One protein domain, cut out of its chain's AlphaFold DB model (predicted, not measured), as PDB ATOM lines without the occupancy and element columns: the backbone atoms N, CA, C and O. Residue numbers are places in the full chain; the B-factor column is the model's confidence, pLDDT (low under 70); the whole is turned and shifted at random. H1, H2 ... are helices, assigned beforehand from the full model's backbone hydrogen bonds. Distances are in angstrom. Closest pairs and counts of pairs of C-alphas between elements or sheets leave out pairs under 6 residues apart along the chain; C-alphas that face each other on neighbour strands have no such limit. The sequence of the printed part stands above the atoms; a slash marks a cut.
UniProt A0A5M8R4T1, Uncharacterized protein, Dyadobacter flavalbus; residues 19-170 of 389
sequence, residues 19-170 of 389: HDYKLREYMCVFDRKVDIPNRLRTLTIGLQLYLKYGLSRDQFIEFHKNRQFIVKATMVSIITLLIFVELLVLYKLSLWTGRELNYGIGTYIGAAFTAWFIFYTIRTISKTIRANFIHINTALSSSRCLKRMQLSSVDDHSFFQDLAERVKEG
ATOM      1  N   HIS A  19     -39.744 -42.842   0.666       87.69
ATOM      2  CA  HIS A  19     -40.449 -42.325  -0.508       87.69
ATOM      3  C   HIS A  19     -41.905 -41.985  -0.179       87.69
ATOM      4  O   HIS A  19     -42.366 -40.898  -0.527       87.69
ATOM      5  N   ASP A  20     -42.593 -42.855   0.565       87.56
ATOM      6  CA  ASP A  20     -43.957 -42.636   1.048       87.56
ATOM      7  C   ASP A  20     -44.015 -41.409   1.952       87.56
ATOM      8  O   ASP A  20     -44.914 -40.575   1.825       87.56
ATOM      9  N   TYR A  21     -43.030 -41.273   2.844       91.62
ATOM     10  CA  TYR A  21     -42.887 -40.106   3.701       91.62
ATOM     11  C   TYR A  21     -42.750 -38.823   2.872       91.62
ATOM     12  O   TYR A  21     -43.548 -37.898   3.034       91.62
ATOM     13  N   LYS A  22     -41.792 -38.784   1.932       89.31
ATOM     14  CA  LYS A  22     -41.563 -37.625   1.055       89.31
ATOM     15  C   LYS A  22     -42.806 -37.268   0.241       89.31
ATOM     16  O   LYS A  22     -43.163 -36.095   0.154       89.31
ATOM     17  N   LEU A  23     -43.487 -38.262  -0.329       87.69
ATOM     18  CA  LEU A  23     -44.699 -38.056  -1.116       87.69
ATOM     19  C   LEU A  23     -45.829 -37.463  -0.263       87.69
ATOM     20  O   LEU A  23     -46.447 -36.476  -0.658       87.69
ATOM     21  N   ARG A  24     -46.077 -38.021   0.929       88.94
ATOM     22  CA  ARG A  24     -47.112 -37.523   1.852       88.94
ATOM     23  C   ARG A  24     -46.806 -36.119   2.373       88.94
ATOM     24  O   ARG A  24     -47.727 -35.320   2.538       88.94
ATOM     25  N   GLU A  25     -45.532 -35.794   2.579       89.38
ATOM     26  CA  GLU A  25     -45.076 -34.432   2.867       89.38
ATOM     27  C   GLU A  25     -45.402 -33.477   1.711       89.38
ATOM     28  O   GLU A  25     -46.039 -32.447   1.933       89.38
ATOM     29  N   TYR A  26     -45.044 -33.800   0.465       83.69
ATOM     30  CA  TYR A  26     -45.375 -32.943  -0.685       83.69
ATOM     31  C   TYR A  26     -46.881 -32.755  -0.888       83.69
ATOM     32  O   TYR A  26     -47.316 -31.661  -1.235       83.69
ATOM     33  N   MET A  27     -47.675 -33.785  -0.596       80.94
ATOM     34  CA  MET A  27     -49.141 -33.730  -0.629       80.94
ATOM     35  C   MET A  27     -49.755 -33.017   0.591       80.94
ATOM     36  O   MET A  27     -50.976 -32.970   0.727       80.94
ATOM     37  N   CYS A  28     -48.930 -32.477   1.496       84.12
ATOM     38  CA  CYS A  28     -49.349 -31.775   2.712       84.12
ATOM     39  C   CYS A  28     -50.258 -32.610   3.636       84.12
ATOM     40  O   CYS A  28     -51.027 -32.054   4.420       84.12
ATOM     41  N   VAL A  29     -50.151 -33.945   3.592       85.25
ATOM     42  CA  VAL A  29     -51.006 -34.874   4.364       85.25
ATOM     43  C   VAL A  29     -50.883 -34.629   5.871       85.25
ATOM     44  O   VAL A  29     -51.853 -34.773   6.618       85.25
ATOM     45  N   PHE A  30     -49.691 -34.226   6.309       84.62
ATOM     46  CA  PHE A  30     -49.349 -34.022   7.713       84.62
ATOM     47  C   PHE A  30     -49.557 -32.579   8.204       84.62
ATOM     48  O   PHE A  30     -49.378 -32.312   9.389       84.62
ATOM     49  N   ASP A  31     -49.965 -31.643   7.340       80.75
ATOM     50  CA  ASP A  31     -50.090 -30.219   7.686       80.75
ATOM     51  C   ASP A  31     -51.460 -29.873   8.307       80.75
ATOM     52  O   ASP A  31     -52.085 -28.861   7.976       80.75
ATOM     53  N   ARG A  32     -51.945 -30.682   9.255       75.75
ATOM     54  CA  ARG A  32     -53.192 -30.381   9.980       75.75
ATOM     55  C   ARG A  32     -52.953 -29.296  11.037       75.75
ATOM     56  O   ARG A  32     -51.964 -29.339  11.756       75.75
ATOM     57  N   LYS A  33     -53.859 -28.312  11.142       64.94
ATOM     58  CA  LYS A  33     -53.711 -27.125  12.020       64.94
ATOM     59  C   LYS A  33     -53.655 -27.444  13.517       64.94
ATOM     60  O   LYS A  33     -53.065 -26.696  14.286       64.94
ATOM     61  N   VAL A  34     -54.383 -28.473  13.937       69.62
ATOM     62  CA  VAL A  34     -54.767 -28.658  15.348       69.62
ATOM     63  C   VAL A  34     -53.788 -29.567  16.094       69.62
ATOM     64  O   VAL A  34     -53.813 -29.624  17.316       69.62
ATOM     65  N   ASP A  35     -52.885 -30.236  15.378       83.69
ATOM     66  CA  ASP A  35     -52.168 -31.395  15.904       83.69
ATOM     67  C   ASP A  35     -50.647 -31.262  15.734       83.69
ATOM     68  O   ASP A  35     -49.989 -32.014  15.013       83.69
ATOM     69  N   ILE A  36     -50.089 -30.243  16.397       86.69
ATOM     70  CA  ILE A  36     -48.635 -30.037  16.484       86.69
ATOM     71  C   ILE A  36     -47.918 -31.273  17.063       86.69
ATOM     72  O   ILE A  36     -46.893 -31.646  16.490       86.69
ATOM     73  N   PRO A  37     -48.422 -31.960  18.114       90.88
ATOM     74  CA  PRO A  37     -47.781 -33.172  18.627       90.88
ATOM     75  C   PRO A  37     -47.608 -34.251  17.553       90.88
ATOM     76  O   PRO A  37     -46.507 -34.751  17.336       90.88
ATOM     77  N   ASN A  38     -48.665 -34.564  16.802       90.19
ATOM     78  CA  ASN A  38     -48.585 -35.555  15.731       90.19
ATOM     79  C   ASN A  38     -47.713 -35.086  14.559       90.19
ATOM     80  O   ASN A  38     -47.028 -35.886  13.917       90.19
ATOM     81  N   ARG A  39     -47.674 -33.774  14.296       90.75
ATOM     82  CA  ARG A  39     -46.738 -33.206  13.323       90.75
ATOM     83  C   ARG A  39     -45.287 -33.454  13.739       90.75
ATOM     84  O   ARG A  39     -44.501 -33.899  12.906       90.75
ATOM     85  N   LEU A  40     -44.945 -33.208  15.004       90.94
ATOM     86  CA  LEU A  40     -43.610 -33.455  15.563       90.94
ATOM     87  C   LEU A  40     -43.268 -34.950  15.590       90.94
ATOM     88  O   LEU A  40     -42.153 -35.329  15.226       90.94
ATOM     89  N   ARG A  41     -44.241 -35.812  15.910       93.06
ATOM     90  CA  ARG A  41     -44.109 -37.270  15.768       93.06
ATOM     91  C   ARG A  41     -43.774 -37.656  14.331       93.06
ATOM     92  O   ARG A  41     -42.835 -38.405  14.087       93.06
ATOM     93  N   THR A  42     -44.495 -37.103  13.362       92.31
ATOM     94  CA  THR A  42     -44.268 -37.401  11.944       92.31
ATOM     95  C   THR A  42     -42.909 -36.896  11.457       92.31
ATOM     96  O   THR A  42     -42.232 -37.585  10.695       92.31
ATOM     97  N   LEU A  43     -42.467 -35.721  11.917       93.50
ATOM     98  CA  LEU A  43     -41.106 -35.236  11.668       93.50
ATOM     99  C   LEU A  43     -40.056 -36.166  12.278       93.50
ATOM    100  O   LEU A  43     -39.036 -36.421  11.650       93.50
ATOM    101  N   THR A  44     -40.322 -36.713  13.463       94.00
ATOM    102  CA  THR A  44     -39.441 -37.685  14.119       94.00
ATOM    103  C   THR A  44     -39.333 -38.977  13.312       94.00
ATOM    104  O   THR A  44     -38.223 -39.445  13.066       94.00
ATOM    105  N   ILE A  45     -40.456 -39.503  12.813       93.25
ATOM    106  CA  ILE A  45     -40.479 -40.650  11.890       93.25
ATOM    107  C   ILE A  45     -39.639 -40.342  10.643       93.25
ATOM    108  O   ILE A  45     -38.782 -41.138  10.264       93.25
ATOM    109  N   GLY A  46     -39.842 -39.170  10.033       93.31
ATOM    110  CA  GLY A  46     -39.074 -38.714   8.876       93.31
ATOM    111  C   GLY A  46     -37.574 -38.639   9.150       93.31
ATOM    112  O   GLY A  46     -36.781 -39.190   8.391       93.31
ATOM    113  N   LEU A  47     -37.184 -38.028  10.266       93.81
ATOM    114  CA  LEU A  47     -35.792 -37.895  10.684       93.81
ATOM    115  C   LEU A  47     -35.136 -39.266  10.889       93.81
ATOM    116  O   LEU A  47     -34.045 -39.513  10.379       93.81
ATOM    117  N   GLN A  48     -35.810 -40.178  11.590       92.88
ATOM    118  CA  GLN A  48     -35.312 -41.535  11.805       92.88
ATOM    119  C   GLN A  48     -35.222 -42.327  10.491       92.88
ATOM    120  O   GLN A  48     -34.264 -43.077  10.301       92.88
ATOM    121  N   LEU A  49     -36.168 -42.144   9.559       91.94
ATOM    122  CA  LEU A  49     -36.093 -42.731   8.219       91.94
ATOM    123  C   LEU A  49     -34.874 -42.206   7.457       91.94
ATOM    124  O   LEU A  49     -34.126 -43.005   6.910       91.94
ATOM    125  N   TYR A  50     -34.620 -40.896   7.456       92.38
ATOM    126  CA  TYR A  50     -33.430 -40.335   6.807       92.38
ATOM    127  C   TYR A  50     -32.146 -40.963   7.354       92.38
ATOM    128  O   TYR A  50     -31.335 -41.469   6.580       92.38
ATOM    129  N   LEU A  51     -32.019 -41.037   8.680       90.38
ATOM    130  CA  LEU A  51     -30.857 -41.645   9.328       90.38
ATOM    131  C   LEU A  51     -30.704 -43.136   8.977       90.38
ATOM    132  O   LEU A  51     -29.596 -43.574   8.678       90.38
ATOM    133  N   LYS A  52     -31.798 -43.916   8.938       90.38
ATOM    134  CA  LYS A  52     -31.761 -45.340   8.545       90.38
ATOM    135  C   LYS A  52     -31.326 -45.566   7.094       90.38
ATOM    136  O   LYS A  52     -30.773 -46.617   6.797       90.38
ATOM    137  N   TYR A  53     -31.570 -44.609   6.202       88.12
ATOM    138  CA  TYR A  53     -31.122 -44.656   4.803       88.12
ATOM    139  C   TYR A  53     -29.731 -44.022   4.600       88.12
ATOM    140  O   TYR A  53     -29.333 -43.769   3.462       88.12
ATOM    141  N   GLY A  54     -28.997 -43.733   5.682       86.19
ATOM    142  CA  GLY A  54     -27.669 -43.118   5.621       86.19
ATOM    143  C   GLY A  54     -27.682 -41.659   5.152       86.19
ATOM    144  O   GLY A  54     -26.664 -41.157   4.685       86.19
ATOM    145  N   LEU A  55     -28.829 -40.979   5.229       88.44
ATOM    146  CA  LEU A  55     -28.951 -39.559   4.907       88.44
ATOM    147  C   LEU A  55     -28.652 -38.707   6.140       88.44
ATOM    148  O   LEU A  55     -28.984 -39.072   7.271       88.44
ATOM    149  N   SER A  56     -28.041 -37.545   5.916       88.19
ATOM    150  CA  SER A  56     -27.686 -36.633   7.001       88.19
ATOM    151  C   SER A  56     -28.912 -35.889   7.544       88.19
ATOM    152  O   SER A  56     -29.950 -35.753   6.889       88.19
ATOM    153  N   ARG A  57     -28.780 -35.353   8.763       87.81
ATOM    154  CA  ARG A  57     -29.796 -34.466   9.357       87.81
ATOM    155  C   ARG A  57     -29.978 -33.194   8.532       87.81
ATOM    156  O   ARG A  57     -31.096 -32.709   8.403       87.81
ATOM    157  N   ASP A  58     -28.903 -32.702   7.930       84.50
ATOM    158  CA  ASP A  58     -28.942 -31.501   7.099       84.50
ATOM    159  C   ASP A  58     -29.754 -31.742   5.823       84.50
ATOM    160  O   ASP A  58     -30.586 -30.909   5.476       84.50
ATOM    161  N   GLN A  59     -29.640 -32.926   5.208       84.50
ATOM    162  CA  GLN A  59     -30.478 -33.323   4.066       84.50
ATOM    163  C   GLN A  59     -31.967 -33.399   4.429       84.50
ATOM    164  O   GLN A  59     -32.827 -33.081   3.607       84.50
ATOM    165  N   PHE A  60     -32.295 -33.804   5.658       92.06
ATOM    166  CA  PHE A  60     -33.673 -33.781   6.153       92.06
ATOM    167  C   PHE A  60     -34.197 -32.344   6.307       92.06
ATOM    168  O   PHE A  60     -35.301 -32.030   5.856       92.06
ATOM    169  N   ILE A  61     -33.393 -31.447   6.885       89.44
ATOM    170  CA  ILE A  61     -33.740 -30.026   7.030       89.44
ATOM    171  C   ILE A  61     -33.891 -29.365   5.654       89.44
ATOM    172  O   ILE A  61     -34.868 -28.654   5.410       89.44
ATOM    173  N   GLU A  62     -32.951 -29.609   4.744       89.56
ATOM    174  CA  GLU A  62     -32.962 -29.084   3.380       89.56
ATOM    175  C   GLU A  62     -34.192 -29.558   2.605       89.56
ATOM    176  O   GLU A  62     -34.865 -28.747   1.966       89.56
ATOM    177  N   PHE A  63     -34.565 -30.834   2.737       92.50
ATOM    178  CA  PHE A  63     -35.803 -31.356   2.167       92.50
ATOM    179  C   PHE A  63     -37.028 -30.554   2.625       92.50
ATOM    180  O   PHE A  63     -37.839 -30.145   1.792       92.50
ATOM    181  N   HIS A  64     -37.157 -30.271   3.925       91.50
ATOM    182  CA  HIS A  64     -38.280 -29.487   4.439       91.50
ATOM    183  C   HIS A  64     -38.237 -28.015   4.004       91.50
ATOM    184  O   HIS A  64     -39.294 -27.448   3.706       91.50
ATOM    185  N   LYS A  65     -37.046 -27.410   3.883       87.94
ATOM    186  CA  LYS A  65     -36.874 -26.058   3.319       87.94
ATOM    187  C   LYS A  65     -37.304 -26.006   1.848       87.94
ATOM    188  O   LYS A  65     -38.109 -25.152   1.474       87.94
ATOM    189  N   ASN A  66     -36.837 -26.950   1.030       88.12
ATOM    190  CA  ASN A  66     -37.194 -27.040  -0.385       88.12
ATOM    191  C   ASN A  66     -38.695 -27.311  -0.569       88.12
ATOM    192  O   ASN A  66     -39.374 -26.643  -1.349       88.12
ATOM    193  N   ARG A  67     -39.261 -28.228   0.223       89.25
ATOM    194  CA  ARG A  67     -40.705 -28.477   0.269       89.25
ATOM    195  C   ARG A  67     -41.482 -27.194   0.567       89.25
ATOM    196  O   ARG A  67     -42.446 -26.893  -0.132       89.25
ATOM    197  N   GLN A  68     -41.074 -26.425   1.579       87.19
ATOM    198  CA  GLN A  68     -41.734 -25.169   1.934       87.19
ATOM    199  C   GLN A  68     -41.712 -24.168   0.770       87.19
ATOM    200  O   GLN A  68     -42.720 -23.501   0.518       87.19
ATOM    201  N   PHE A  69     -40.584 -24.059   0.067       86.38
ATOM    202  CA  PHE A  69     -40.458 -23.220  -1.121       86.38
ATOM    203  C   PHE A  69     -41.425 -23.662  -2.229       86.38
ATOM    204  O   PHE A  69     -42.217 -22.847  -2.703       86.38
ATOM    205  N   ILE A  70     -41.439 -24.958  -2.561       86.38
ATOM    206  CA  ILE A  70     -42.319 -25.531  -3.589       86.38
ATOM    207  C   ILE A  70     -43.792 -25.297  -3.237       86.38
ATOM    208  O   ILE A  70     -44.543 -24.779  -4.057       86.38
ATOM    209  N   VAL A  71     -44.214 -25.597  -2.005       84.44
ATOM    210  CA  VAL A  71     -45.612 -25.402  -1.581       84.44
ATOM    211  C   VAL A  71     -46.018 -23.927  -1.663       84.44
ATOM    212  O   VAL A  71     -47.122 -23.621  -2.116       84.44
ATOM    213  N   LYS A  72     -45.137 -22.993  -1.275       84.44
ATOM    214  CA  LYS A  72     -45.394 -21.551  -1.431       84.44
ATOM    215  C   LYS A  72     -45.545 -21.164  -2.904       84.44
ATOM    216  O   LYS A  72     -46.504 -20.471  -3.235       84.44
ATOM    217  N   ALA A  73     -44.646 -21.623  -3.773       85.31
ATOM    218  CA  ALA A  73     -44.694 -21.339  -5.205       85.31
ATOM    219  C   ALA A  73     -45.972 -21.895  -5.862       85.31
ATOM    220  O   ALA A  73     -46.644 -21.182  -6.611       85.31
ATOM    221  N   THR A  74     -46.367 -23.123  -5.519       85.81
ATOM    222  CA  THR A  74     -47.606 -23.745  -6.007       85.81
ATOM    223  C   THR A  74     -48.840 -22.983  -5.529       85.81
ATOM    224  O   THR A  74     -49.733 -22.710  -6.325       85.81
ATOM    225  N   MET A  75     -48.883 -22.567  -4.259       83.25
ATOM    226  CA  MET A  75     -49.996 -21.767  -3.733       83.25
ATOM    227  C   MET A  75     -50.138 -20.421  -4.446       83.25
ATOM    228  O   MET A  75     -51.252 -20.035  -4.796       83.25
ATOM    229  N   VAL A  76     -49.025 -19.722  -4.689       83.00
ATOM    230  CA  VAL A  76     -49.031 -18.476  -5.468       83.00
ATOM    231  C   VAL A  76     -49.550 -18.741  -6.880       83.00
ATOM    232  O   VAL A  76     -50.452 -18.043  -7.327       83.00
ATOM    233  N   SER A  77     -49.066 -19.798  -7.535       86.25
ATOM    234  CA  SER A  77     -49.485 -20.169  -8.892       86.25
ATOM    235  C   SER A  77     -50.985 -20.473  -8.982       86.25
ATOM    236  O   SER A  77     -51.649 -20.001  -9.902       86.25
ATOM    237  N   ILE A  78     -51.546 -21.200  -8.007       86.12
ATOM    238  CA  ILE A  78     -52.989 -21.487  -7.934       86.12
ATOM    239  C   ILE A  78     -53.790 -20.193  -7.762       86.12
ATOM    240  O   ILE A  78     -54.780 -19.989  -8.459       86.12
ATOM    241  N   ILE A  79     -53.366 -19.302  -6.860       82.56
ATOM    242  CA  ILE A  79     -54.044 -18.016  -6.639       82.56
ATOM    243  C   ILE A  79     -54.013 -17.169  -7.917       82.56
ATOM    244  O   ILE A  79     -55.044 -16.636  -8.319       82.56
ATOM    245  N   THR A  80     -52.862 -17.077  -8.587       85.19
ATOM    246  CA  THR A  80     -52.723 -16.348  -9.854       85.19
ATOM    247  C   THR A  80     -53.609 -16.938 -10.949       85.19
ATOM    248  O   THR A  80     -54.280 -16.186 -11.654       85.19
ATOM    249  N   LEU A  81     -53.665 -18.269 -11.071       88.06
ATOM    250  CA  LEU A  81     -54.533 -18.947 -12.035       88.06
ATOM    251  C   LEU A  81     -56.011 -18.637 -11.774       88.06
ATOM    252  O   LEU A  81     -56.752 -18.373 -12.714       88.06
ATOM    253  N   LEU A  82     -56.440 -18.628 -10.511       83.31
ATOM    254  CA  LEU A  82     -57.825 -18.316 -10.151       83.31
ATOM    255  C   LEU A  82     -58.199 -16.872 -10.471       83.31
ATOM    256  O   LEU A  82     -59.263 -16.646 -11.040       83.31
ATOM    257  N   ILE A  83     -57.308 -15.919 -10.186       83.06
ATOM    258  CA  ILE A  83     -57.491 -14.515 -10.579       83.06
ATOM    259  C   ILE A  83     -57.616 -14.411 -12.104       83.06
ATOM    260  O   ILE A  83     -58.481 -13.708 -12.616       83.06
ATOM    261  N   PHE A  84     -56.784 -15.141 -12.849       87.06
ATOM    262  CA  PHE A  84     -56.846 -15.143 -14.307       87.06
ATOM    263  C   PHE A  84     -58.162 -15.735 -14.839       87.06
ATOM    264  O   PHE A  84     -58.773 -15.164 -15.741       87.06
ATOM    265  N   VAL A  85     -58.637 -16.842 -14.259       84.50
ATOM    266  CA  VAL A  85     -59.938 -17.440 -14.600       84.50
ATOM    267  C   VAL A  85     -61.081 -16.468 -14.301       84.50
ATOM    268  O   VAL A  85     -61.973 -16.313 -15.131       84.50
ATOM    269  N   GLU A  86     -61.042 -15.771 -13.165       79.56
ATOM    270  CA  GLU A  86     -62.030 -14.749 -12.809       79.56
ATOM    271  C   GLU A  86     -62.055 -13.607 -13.838       79.56
ATOM    272  O   GLU A  86     -63.122 -13.246 -14.338       79.56
ATOM    273  N   LEU A  87     -60.886 -13.112 -14.257       84.25
ATOM    274  CA  LEU A  87     -60.774 -12.097 -15.311       84.25
ATOM    275  C   LEU A  87     -61.311 -12.587 -16.664       84.25
ATOM    276  O   LEU A  87     -61.985 -11.829 -17.360       84.25
ATOM    277  N   LEU A  88     -61.063 -13.848 -17.038       84.94
ATOM    278  CA  LEU A  88     -61.610 -14.438 -18.266       84.94
ATOM    279  C   LEU A  88     -63.137 -14.545 -18.227       84.94
ATOM    280  O   LEU A  88     -63.797 -14.281 -19.235       84.94
ATOM    281  N   VAL A  89     -63.701 -14.917 -17.074       81.12
ATOM    282  CA  VAL A  89     -65.152 -14.973 -16.866       81.12
ATOM    283  C   VAL A  89     -65.751 -13.573 -17.001       81.12
ATOM    284  O   VAL A  89     -66.693 -13.397 -17.775       81.12
ATOM    285  N   LEU A  90     -65.160 -12.565 -16.349       78.50
ATOM    286  CA  LEU A  90     -65.578 -11.162 -16.465       78.50
ATOM    287  C   LEU A  90     -65.476 -10.638 -17.909       78.50
ATOM    288  O   LEU A  90     -66.398  -9.980 -18.393       78.50
ATOM    289  N   TYR A  91     -64.403 -10.979 -18.630       83.50
ATOM    290  CA  TYR A  91     -64.218 -10.606 -20.035       83.50
ATOM    291  C   TYR A  91     -65.288 -11.222 -20.946       83.50
ATOM    292  O   TYR A  91     -65.927 -10.513 -21.725       83.50
ATOM    293  N   LYS A  92     -65.540 -12.535 -20.826       82.19
ATOM    294  CA  LYS A  92     -66.599 -13.213 -21.594       82.19
ATOM    295  C   LYS A  92     -67.981 -12.635 -21.297       82.19
ATOM    296  O   LYS A  92     -68.768 -12.469 -22.224       82.19
ATOM    297  N   LEU A  93     -68.262 -12.309 -20.035       70.38
ATOM    298  CA  LEU A  93     -69.514 -11.677 -19.619       70.38
ATOM    299  C   LEU A  93     -69.691 -10.289 -20.245       70.38
ATOM    300  O   LEU A  93     -70.772  -9.992 -20.747       70.38
ATOM    301  N   SER A  94     -68.632  -9.474 -20.305       75.69
ATOM    302  CA  SER A  94     -68.667  -8.160 -20.968       75.69
ATOM    303  C   SER A  94     -69.010  -8.239 -22.459       75.69
ATOM    304  O   SER A  94     -69.528  -7.272 -23.008       75.69
ATOM    305  N   LEU A  95     -68.715  -9.358 -23.124       78.38
ATOM    306  CA  LEU A  95     -69.077  -9.579 -24.526       78.38
ATOM    307  C   LEU A  95     -70.540 -10.032 -24.696       78.38
ATOM    308  O   LEU A  95     -71.081  -9.948 -25.796       78.38
ATOM    309  N   TRP A  96     -71.178 -10.533 -23.635       70.88
ATOM    310  CA  TRP A  96     -72.514 -11.145 -23.665       70.88
ATOM    311  C   TRP A  96     -73.648 -10.214 -23.230       70.88
ATOM    312  O   TRP A  96     -74.814 -10.532 -23.459       70.88
ATOM    313  N   THR A  97     -73.340  -9.037 -22.684       62.41
ATOM    314  CA  THR A  97     -74.308  -8.013 -22.238       62.41
ATOM    315  C   THR A  97     -75.235  -7.466 -23.339       62.41
ATOM    316  O   THR A  97     -76.110  -6.655 -23.049       62.41
ATOM    317  N   GLY A  98     -75.116  -7.942 -24.584       65.25
ATOM    318  CA  GLY A  98     -76.037  -7.660 -25.690       65.25
ATOM    319  C   GLY A  98     -77.267  -8.580 -25.812       65.25
ATOM    320  O   GLY A  98     -78.101  -8.322 -26.677       65.25
ATOM    321  N   ARG A  99     -77.423  -9.646 -25.004       58.69
ATOM    322  CA  ARG A  99     -78.610 -10.536 -25.037       58.69
ATOM    323  C   ARG A  99     -79.178 -10.795 -23.635       58.69
ATOM    324  O   ARG A  99     -78.481 -11.310 -22.775       58.69
ATOM    325  N   GLU A 100     -80.451 -10.436 -23.457       64.88
ATOM    326  CA  GLU A 100     -81.344 -10.681 -22.305       64.88
ATOM    327  C   GLU A 100     -80.758 -10.500 -20.887       64.88
ATOM    328  O   GLU A 100     -80.224 -11.412 -20.256       64.88
ATOM    329  N   LEU A 101     -80.978  -9.299 -20.340       62.19
ATOM    330  CA  LEU A 101     -80.457  -8.789 -19.066       62.19
ATOM    331  C   LEU A 101     -80.714  -9.689 -17.833       62.19
ATOM    332  O   LEU A 101     -79.909  -9.703 -16.903       62.19
ATOM    333  N   ASN A 102     -81.812 -10.452 -17.809       64.94
ATOM    334  CA  ASN A 102     -82.257 -11.166 -16.604       64.94
ATOM    335  C   ASN A 102     -81.514 -12.492 -16.349       64.94
ATOM    336  O   ASN A 102     -81.304 -12.853 -15.192       64.94
ATOM    337  N   TYR A 103     -81.049 -13.191 -17.391       63.53
ATOM    338  CA  TYR A 103     -80.258 -14.423 -17.223       63.53
ATOM    339  C   TYR A 103     -78.791 -14.139 -16.846       63.53
ATOM    340  O   TYR A 103     -78.133 -14.967 -16.206       63.53
ATOM    341  N   GLY A 104     -78.281 -12.948 -17.181       69.12
ATOM    342  CA  GLY A 104     -76.907 -12.530 -16.875       69.12
ATOM    343  C   GLY A 104     -76.652 -12.218 -15.395       69.12
ATOM    344  O   GLY A 104     -75.554 -12.448 -14.898       69.12
ATOM    345  N   ILE A 105     -77.659 -11.739 -14.653       75.00
ATOM    346  CA  ILE A 105     -77.473 -11.318 -13.251       75.00
ATOM    347  C   ILE A 105     -77.350 -12.526 -12.309       75.00
ATOM    348  O   ILE A 105     -76.469 -12.555 -11.451       75.00
ATOM    349  N   GLY A 106     -78.197 -13.549 -12.470       77.06
ATOM    350  CA  GLY A 106     -78.146 -14.747 -11.620       77.06
ATOM    351  C   GLY A 106     -76.841 -15.534 -11.787       77.06
ATOM    352  O   GLY A 106     -76.237 -15.972 -10.807       77.06
ATOM    353  N   THR A 107     -76.359 -15.642 -13.028       77.12
ATOM    354  CA  THR A 107     -75.065 -16.263 -13.340       77.12
ATOM    355  C   THR A 107     -73.889 -15.444 -12.794       77.12
ATOM    356  O   THR A 107     -72.955 -16.034 -12.252       77.12
ATOM    357  N   TYR A 108     -73.967 -14.107 -12.826       73.94
ATOM    358  CA  TYR A 108     -72.974 -13.215 -12.217       73.94
ATOM    359  C   TYR A 108     -72.848 -13.418 -10.701       73.94
ATOM    360  O   TYR A 108     -71.746 -13.619 -10.192       73.94
ATOM    361  N   ILE A 109     -73.973 -13.425  -9.978       82.38
ATOM    362  CA  ILE A 109     -73.973 -13.607  -8.519       82.38
ATOM    363  C   ILE A 109     -73.425 -14.994  -8.149       82.38
ATOM    364  O   ILE A 109     -72.615 -15.107  -7.230       82.38
ATOM    365  N   GLY A 110     -73.802 -16.042  -8.892       82.88
ATOM    366  CA  GLY A 110     -73.290 -17.399  -8.674       82.88
ATOM    367  C   GLY A 110     -71.781 -17.529  -8.919       82.88
ATOM    368  O   GLY A 110     -71.069 -18.130  -8.110       82.88
ATOM    369  N   ALA A 111     -71.266 -16.932  -9.998       78.75
ATOM    370  CA  ALA A 111     -69.835 -16.926 -10.306       78.75
ATOM    371  C   ALA A 111     -69.027 -16.137  -9.260       78.75
ATOM    372  O   ALA A 111     -68.012 -16.624  -8.764       78.75
ATOM    373  N   ALA A 112     -69.510 -14.961  -8.853       78.88
ATOM    374  CA  ALA A 112     -68.865 -14.159  -7.816       78.88
ATOM    375  C   ALA A 112     -68.840 -14.889  -6.462       78.88
ATOM    376  O   ALA A 112     -67.816 -14.911  -5.780       78.88
ATOM    377  N   PHE A 113     -69.943 -15.544  -6.084       84.56
ATOM    378  CA  PHE A 113     -70.016 -16.303  -4.834       84.56
ATOM    379  C   PHE A 113     -69.088 -17.525  -4.839       84.56
ATOM    380  O   PHE A 113     -68.399 -17.781  -3.851       84.56
ATOM    381  N   THR A 114     -69.023 -18.262  -5.952       80.69
ATOM    382  CA  THR A 114     -68.116 -19.416  -6.090       80.69
ATOM    383  C   THR A 114     -66.648 -18.993  -6.080       80.69
ATOM    384  O   THR A 114     -65.862 -19.597  -5.349       80.69
ATOM    385  N   ALA A 115     -66.280 -17.924  -6.791       79.44
ATOM    386  CA  ALA A 115     -64.929 -17.361  -6.751       79.44
ATOM    387  C   ALA A 115     -64.547 -16.909  -5.333       79.44
ATOM    388  O   ALA A 115     -63.491 -17.287  -4.820       79.44
ATOM    389  N   TRP A 116     -65.441 -16.185  -4.651       83.00
ATOM    390  CA  TRP A 116     -65.237 -15.757  -3.269       83.00
ATOM    391  C   TRP A 116     -65.066 -16.942  -2.307       83.00
ATOM    392  O   TRP A 116     -64.158 -16.935  -1.473       83.00
ATOM    393  N   PHE A 117     -65.879 -17.992  -2.447       84.69
ATOM    394  CA  PHE A 117     -65.777 -19.206  -1.637       84.69
ATOM    395  C   PHE A 117     -64.455 -19.957  -1.877       84.69
ATOM    396  O   PHE A 117     -63.778 -20.354  -0.923       84.69
ATOM    397  N   ILE A 118     -64.033 -20.109  -3.137       82.75
ATOM    398  CA  ILE A 118     -62.742 -20.719  -3.494       82.75
ATOM    399  C   ILE A 118     -61.585 -19.889  -2.921       82.75
ATOM    400  O   ILE A 118     -60.674 -20.423  -2.287       82.75
ATOM    401  N   PHE A 119     -61.636 -18.567  -3.064       81.38
ATOM    402  CA  PHE A 119     -60.627 -17.680  -2.497       81.38
ATOM    403  C   PHE A 119     -60.558 -17.799  -0.967       81.38
ATOM    404  O   PHE A 119     -59.473 -17.919  -0.390       81.38
ATOM    405  N   TYR A 120     -61.710 -17.815  -0.292       85.81
ATOM    406  CA  TYR A 120     -61.794 -17.950   1.161       85.81
ATOM    407  C   TYR A 120     -61.238 -19.294   1.656       85.81
ATOM    408  O   TYR A 120     -60.470 -19.330   2.628       85.81
ATOM    409  N   THR A 121     -61.574 -20.396   0.981       83.50
ATOM    410  CA  THR A 121     -61.072 -21.737   1.322       83.50
ATOM    411  C   THR A 121     -59.557 -21.827   1.141       83.50
ATOM    412  O   THR A 121     -58.858 -22.213   2.081       83.50
ATOM    413  N   ILE A 122     -59.014 -21.352   0.016       82.69
ATOM    414  CA  ILE A 122     -57.562 -21.321  -0.236       82.69
ATOM    415  C   ILE A 122     -56.840 -20.442   0.778       82.69
ATOM    416  O   ILE A 122     -55.817 -20.843   1.334       82.69
ATOM    417  N   ARG A 123     -57.379 -19.259   1.089       81.56
ATOM    418  CA  ARG A 123     -56.813 -18.366   2.107       81.56
ATOM    419  C   ARG A 123     -56.764 -19.038   3.480       81.56
ATOM    420  O   ARG A 123     -55.784 -18.875   4.208       81.56
ATOM    421  N   THR A 124     -57.794 -19.798   3.838       82.94
ATOM    422  CA  THR A 124     -57.868 -20.524   5.116       82.94
ATOM    423  C   THR A 124     -56.862 -21.677   5.176       82.94
ATOM    424  O   THR A 124     -56.160 -21.833   6.183       82.94
ATOM    425  N   ILE A 125     -56.716 -22.428   4.082       80.69
ATOM    426  CA  ILE A 125     -55.709 -23.489   3.939       80.69
ATOM    427  C   ILE A 125     -54.294 -22.893   4.004       80.69
ATOM    428  O   ILE A 125     -53.458 -23.359   4.775       80.69
ATOM    429  N   SER A 126     -54.038 -21.802   3.280       79.25
ATOM    430  CA  SER A 126     -52.743 -21.112   3.257       79.25
ATOM    431  C   SER A 126     -52.325 -20.611   4.643       79.25
ATOM    432  O   SER A 126     -51.187 -20.822   5.064       79.25
ATOM    433  N   LYS A 127     -53.251 -20.016   5.410       82.62
ATOM    434  CA  LYS A 127     -52.989 -19.612   6.804       82.62
ATOM    435  C   LYS A 127     -52.590 -20.797   7.685       82.62
ATOM    436  O   LYS A 127     -51.679 -20.667   8.499       82.62
ATOM    437  N   THR A 128     -53.263 -21.930   7.515       79.19
ATOM    438  CA  THR A 128     -52.993 -23.162   8.268       79.19
ATOM    439  C   THR A 128     -51.606 -23.713   7.957       79.19
ATOM    440  O   THR A 128     -50.807 -23.931   8.864       79.19
ATOM    441  N   ILE A 129     -51.291 -23.852   6.670       79.94
ATOM    442  CA  ILE A 129     -49.988 -24.329   6.201       79.94
ATOM    443  C   ILE A 129     -48.870 -23.387   6.664       79.94
ATOM    444  O   ILE A 129     -47.827 -23.841   7.127       79.94
ATOM    445  N   ARG A 130     -49.097 -22.068   6.625       81.19
ATOM    446  CA  ARG A 130     -48.122 -21.080   7.104       81.19
ATOM    447  C   ARG A 130     -47.821 -21.231   8.594       81.19
ATOM    448  O   ARG A 130     -46.650 -21.182   8.955       81.19
ATOM    449  N   ALA A 131     -48.839 -21.402   9.438       79.12
ATOM    450  CA  ALA A 131     -48.638 -21.618  10.872       79.12
ATOM    451  C   ALA A 131     -47.824 -22.896  11.125       79.12
ATOM    452  O   ALA A 131     -46.835 -22.868  11.853       79.12
ATOM    453  N   ASN A 132     -48.163 -23.983  10.428       82.12
ATOM    454  CA  ASN A 132     -47.420 -25.237  10.520       82.12
ATOM    455  C   ASN A 132     -45.967 -25.087  10.074       82.12
ATOM    456  O   ASN A 132     -45.073 -25.573  10.756       82.12
ATOM    457  N   PHE A 133     -45.703 -24.363   8.987       84.31
ATOM    458  CA  PHE A 133     -44.334 -24.094   8.557       84.31
ATOM    459  C   PHE A 133     -43.516 -23.304   9.568       84.31
ATOM    460  O   PHE A 133     -42.321 -23.551   9.675       84.31
ATOM    461  N   ILE A 134     -44.133 -22.376  10.301       82.75
ATOM    462  CA  ILE A 134     -43.440 -21.665  11.377       82.75
ATOM    463  C   ILE A 134     -43.015 -22.677  12.443       82.75
ATOM    464  O   ILE A 134     -41.828 -22.782  12.716       82.75
ATOM    465  N   HIS A 135     -43.941 -23.494  12.953       82.31
ATOM    466  CA  HIS A 135     -43.627 -24.489  13.983       82.31
ATOM    467  C   HIS A 135     -42.594 -25.533  13.529       82.31
ATOM    468  O   HIS A 135     -41.696 -25.873  14.293       82.31
ATOM    469  N   ILE A 136     -42.686 -26.009  12.282       83.94
ATOM    470  CA  ILE A 136     -41.715 -26.946  11.699       83.94
ATOM    471  C   ILE A 136     -40.340 -26.285  11.608       83.94
ATOM    472  O   ILE A 136     -39.362 -26.870  12.055       83.94
ATOM    473  N   ASN A 137     -40.252 -25.069  11.064       83.38
ATOM    474  CA  ASN A 137     -38.970 -24.380  10.933       83.38
ATOM    475  C   ASN A 137     -38.341 -24.124  12.297       83.38
ATOM    476  O   ASN A 137     -37.149 -24.357  12.441       83.38
ATOM    477  N   THR A 138     -39.131 -23.733  13.295       82.00
ATOM    478  CA  THR A 138     -38.653 -23.566  14.669       82.00
ATOM    479  C   THR A 138     -38.146 -24.888  15.262       82.00
ATOM    480  O   THR A 138     -37.091 -24.931  15.892       82.00
ATOM    481  N   ALA A 139     -38.860 -25.997  15.040       84.75
ATOM    482  CA  ALA A 139     -38.431 -27.311  15.517       84.75
ATOM    483  C   ALA A 139     -37.153 -27.805  14.814       84.75
ATOM    484  O   ALA A 139     -36.302 -28.419  15.455       84.75
ATOM    485  N   LEU A 140     -37.005 -27.524  13.516       86.81
ATOM    486  CA  LEU A 140     -35.856 -27.938  12.707       86.81
ATOM    487  C   LEU A 140     -34.638 -27.016  12.851       86.81
ATOM    488  O   LEU A 140     -33.519 -27.477  12.656       86.81
ATOM    489  N   SER A 141     -34.813 -25.737  13.190       79.62
ATOM    490  CA  SER A 141     -33.694 -24.821  13.452       79.62
ATOM    491  C   SER A 141     -33.059 -25.061  14.826       79.62
ATOM    492  O   SER A 141     -31.881 -24.775  15.032       79.62
ATOM    493  N   SER A 142     -33.812 -25.633  15.770       82.06
ATOM    494  CA  SER A 142     -33.310 -25.966  17.102       82.06
ATOM    495  C   SER A 142     -32.548 -27.296  17.104       82.06
ATOM    496  O   SER A 142     -33.131 -28.384  17.092       82.06
ATOM    497  N   SER A 143     -31.219 -27.220  17.210       75.19
ATOM    498  CA  SER A 143     -30.340 -28.399  17.313       75.19
ATOM    499  C   SER A 143     -30.685 -29.300  18.510       75.19
ATOM    500  O   SER A 143     -30.591 -30.528  18.422       75.19
ATOM    501  N   ARG A 144     -31.147 -28.706  19.622       78.25
ATOM    502  CA  ARG A 144     -31.628 -29.426  20.813       78.25
ATOM    503  C   ARG A 144     -32.925 -30.182  20.534       78.25
ATOM    504  O   ARG A 144     -33.036 -31.339  20.935       78.25
ATOM    505  N   CYS A 145     -33.877 -29.555  19.839       82.31
ATOM    506  CA  CYS A 145     -35.141 -30.183  19.451       82.31
ATOM    507  C   CYS A 145     -34.889 -31.385  18.531       82.31
ATOM    508  O   CYS A 145     -35.350 -32.488  18.817       82.31
ATOM    509  N   LEU A 146     -34.049 -31.213  17.505       84.94
ATOM    510  CA  LEU A 146     -33.634 -32.295  16.609       84.94
ATOM    511  C   LEU A 146     -32.981 -33.462  17.351       84.94
ATOM    512  O   LEU A 146     -33.333 -34.615  17.108       84.94
ATOM    513  N   LYS A 147     -32.054 -33.182  18.275       84.75
ATOM    514  CA  LYS A 147     -31.397 -34.231  19.069       84.75
ATOM    515  C   LYS A 147     -32.399 -34.994  19.940       84.75
ATOM    516  O   LYS A 147     -32.276 -36.205  20.078       84.75
ATOM    517  N   ARG A 148     -33.390 -34.308  20.514       84.56
ATOM    518  CA  ARG A 148     -34.442 -34.946  21.320       84.56
ATOM    519  C   ARG A 148     -35.377 -35.798  20.476       84.56
ATOM    520  O   ARG A 148     -35.582 -36.948  20.832       84.56
ATOM    521  N   MET A 149     -35.852 -35.278  19.345       88.25
ATOM    522  CA  MET A 149     -36.649 -36.049  18.384       88.25
ATOM    523  C   MET A 149     -35.896 -37.301  17.913       88.25
ATOM    524  O   MET A 149     -36.459 -38.385  17.823       88.25
ATOM    525  N   GLN A 150     -34.587 -37.190  17.675       88.06
ATOM    526  CA  GLN A 150     -33.764 -38.336  17.286       88.06
ATOM    527  C   GLN A 150     -33.708 -39.433  18.364       88.06
ATOM    528  O   GLN A 150     -33.662 -40.611  18.019       88.06
ATOM    529  N   LEU A 151     -33.684 -39.054  19.644       86.56
ATOM    530  CA  LEU A 151     -33.570 -39.982  20.776       86.56
ATOM    531  C   LEU A 151     -34.926 -40.469  21.305       86.56
ATOM    532  O   LEU A 151     -34.968 -41.454  22.038       86.56
ATOM    533  N   SER A 152     -36.022 -39.791  20.965       88.19
ATOM    534  CA  SER A 152     -37.362 -40.133  21.438       88.19
ATOM    535  C   SER A 152     -37.948 -41.346  20.718       88.19
ATOM    536  O   SER A 152     -37.758 -41.526  19.511       88.19
ATOM    537  N   SER A 153     -38.732 -42.137  21.452       90.56
ATOM    538  CA  SER A 153     -39.601 -43.150  20.856       90.56
ATOM    539  C   SER A 153     -40.758 -42.484  20.105       90.56
ATOM    540  O   SER A 153     -41.344 -41.517  20.586       90.56
ATOM    541  N   VAL A 154     -41.118 -43.024  18.938       89.38
ATOM    542  CA  VAL A 154     -42.250 -42.542  18.121       89.38
ATOM    543  C   VAL A 154     -43.596 -42.707  18.848       89.38
ATOM    544  O   VAL A 154     -44.538 -41.959  18.581       89.38
ATOM    545  N   ASP A 155     -43.670 -43.639  19.801       88.62
ATOM    546  CA  ASP A 155     -44.886 -43.952  20.558       88.62
ATOM    547  C   ASP A 155     -45.060 -43.099  21.830       88.62
ATOM    548  O   ASP A 155     -46.091 -43.185  22.499       88.62
ATOM    549  N   ASP A 156     -44.088 -42.243  22.174       89.69
ATOM    550  CA  ASP A 156     -44.157 -41.388  23.364       89.69
ATOM    551  C   ASP A 156     -45.027 -40.144  23.117       89.69
ATOM    552  O   ASP A 156     -44.561 -39.041  22.818       89.69
ATOM    553  N   HIS A 157     -46.341 -40.328  23.227       88.12
ATOM    554  CA  HIS A 157     -47.317 -39.257  23.038       88.12
ATOM    555  C   HIS A 157     -47.143 -38.091  24.022       88.12
ATOM    556  O   HIS A 157     -47.332 -36.939  23.626       88.12
ATOM    557  N   SER A 158     -46.767 -38.372  25.273       89.00
ATOM    558  CA  SER A 158     -46.503 -37.350  26.292       89.00
ATOM    559  C   SER A 158     -45.328 -36.455  25.912       89.00
ATOM    560  O   SER A 158     -45.433 -35.233  26.020       89.00
ATOM    561  N   PHE A 159     -44.248 -37.039  25.389       90.56
ATOM    562  CA  PHE A 159     -43.096 -36.287  24.901       90.56
ATOM    563  C   PHE A 159     -43.483 -35.315  23.783       90.56
ATOM    564  O   PHE A 159     -43.095 -34.148  23.816       90.56
ATOM    565  N   PHE A 160     -44.278 -35.757  22.804       91.38
ATOM    566  CA  PHE A 160     -44.691 -34.882  21.703       91.38
ATOM    567  C   PHE A 160     -45.671 -33.787  22.131       91.38
ATOM    568  O   PHE A 160     -45.700 -32.732  21.494       91.38
ATOM    569  N   GLN A 161     -46.456 -34.004  23.190       91.12
ATOM    570  CA  GLN A 161     -47.296 -32.960  23.778       91.12
ATOM    571  C   GLN A 161     -46.450 -31.884  24.470       91.12
ATOM    572  O   GLN A 161     -46.588 -30.714  24.116       91.12
ATOM    573  N   ASP A 162     -45.521 -32.272  25.350       89.00
ATOM    574  CA  ASP A 162     -44.588 -31.339  26.009       89.00
ATOM    575  C   ASP A 162     -43.741 -30.577  24.975       89.00
ATOM    576  O   ASP A 162     -43.618 -29.352  25.020       89.00
ATOM    577  N   LEU A 163     -43.225 -31.277  23.959       87.50
ATOM    578  CA  LEU A 163     -42.452 -30.649  22.892       87.50
ATOM    579  C   LEU A 163     -43.294 -29.654  22.078       87.50
ATOM    580  O   LEU A 163     -42.791 -28.600  21.687       87.50
ATOM    581  N   ALA A 164     -44.569 -29.958  21.825       89.00
ATOM    582  CA  ALA A 164     -45.471 -29.061  21.111       89.00
ATOM    583  C   ALA A 164     -45.788 -27.787  21.902       89.00
ATOM    584  O   ALA A 164     -45.878 -26.720  21.294       89.00
ATOM    585  N   GLU A 165     -45.965 -27.878  23.222       87.75
ATOM    586  CA  GLU A 165     -46.168 -26.711  24.089       87.75
ATOM    587  C   GLU A 165     -44.940 -25.799  24.064       87.75
ATOM    588  O   GLU A 165     -45.060 -24.621  23.724       87.75
ATOM    589  N   ARG A 166     -43.740 -26.363  24.223       82.19
ATOM    590  CA  ARG A 166     -42.483 -25.598  24.154       82.19
ATOM    591  C   ARG A 166     -42.249 -24.945  22.791       82.19
ATOM    592  O   ARG A 166     -41.825 -23.795  22.708       82.19
ATOM    593  N   VAL A 167     -42.574 -25.640  21.695       83.00
ATOM    594  CA  VAL A 167     -42.489 -25.074  20.335       83.00
ATOM    595  C   VAL A 167     -43.466 -23.906  20.135       83.00
ATOM    596  O   VAL A 167     -43.177 -23.010  19.340       83.00
ATOM    597  N   LYS A 168     -44.611 -23.886  20.835       82.38
ATOM    598  CA  LYS A 168     -45.543 -22.743  20.817       82.38
ATOM    599  C   LYS A 168     -45.031 -21.571  21.653       82.38
ATOM    600  O   LYS A 168     -45.230 -20.432  21.244       82.38
ATOM    601  N   GLU A 169     -44.401 -21.851  22.788       80.50
ATOM    602  CA  GLU A 169     -43.863 -20.839  23.706       80.50
ATOM    603  C   GLU A 169     -42.579 -20.181  23.184       80.50
ATOM    604  O   GLU A 169     -42.260 -19.058  23.565       80.50
ATOM    605  N   GLY A 170     -41.863 -20.846  22.270       66.19
ATOM    606  CA  GLY A 170     -40.611 -20.337  21.707       66.19
ATOM    607  C   GLY A 170     -39.422 -20.434  22.668       66.19
ATOM    608  O   GLY A 170     -38.365 -19.880  22.373       66.19
TER     609      GLY A 170
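AT A GLANCE: This is residues 19 to 170 of the 389 residues of an uncharacterized protein of Dyadobacter flavalbus (UniProt A0A5M8R4T1). A long helical hairpin, H3 and H4, makes the length of this model, with a small head of shorter helices, H1, H2, H5 and H6, gathered at its open end. In the head H2 packs on H5 and H6, and at the far tip residues 97 to 103 stick out. The printed part has 152 residues, with six named helices in the order H1 to H6 and no named strand: all helix. It is loose, with a radius of gyration of the C-alphas of 21.6 A and spans of 71 by 29 by 24 A.

IN THESE COORDINATES: Find C-alpha 19 at (-40.449, -42.325, -0.508), where H1, residues 19 to 26, begins. Next come H2, residues 36 to 52, 24.1 A long, and H3, residues 57 to 96, 58.8 A. H4, residues 101 to 141, runs 59.2 A from C-alpha 101 at (-80.457, -8.789, -19.066). H5 is residues 143 to 151; H6, residues 157 to 169, ends at C-alpha 169, (-43.863, -20.839, 23.706).

HOW THE PARTS SIT: Look first at the hairpin: H3 and H4 touch at a shallow tilt of 10 degrees, opposite ways, with C-alphas 61 and 140 closest at 6.4 A. H2 touches H6 with residues 36 to 41 alone; C-alphas 37 and 160 are closest, 4.7 A. H2 also touches H5, closest at C-alphas 44 and 149, 5.4 A. H1 only just touches H3, with 3 pairs of C-alphas within 8 A, closest 26 and 67 at 6.5 A. Every O i to N i+4 pair is within hydrogen-bond range in H1, H2, H3, H5 and H6; in H4, 34 of 37 are.

THE WHOLE: C-alphas 98 and 151 are farthest apart, 70.8 A. The printed part has no cut and no long link. Look for pLDDT under 70 at residues 33 to 34, 97 to 104 and 170.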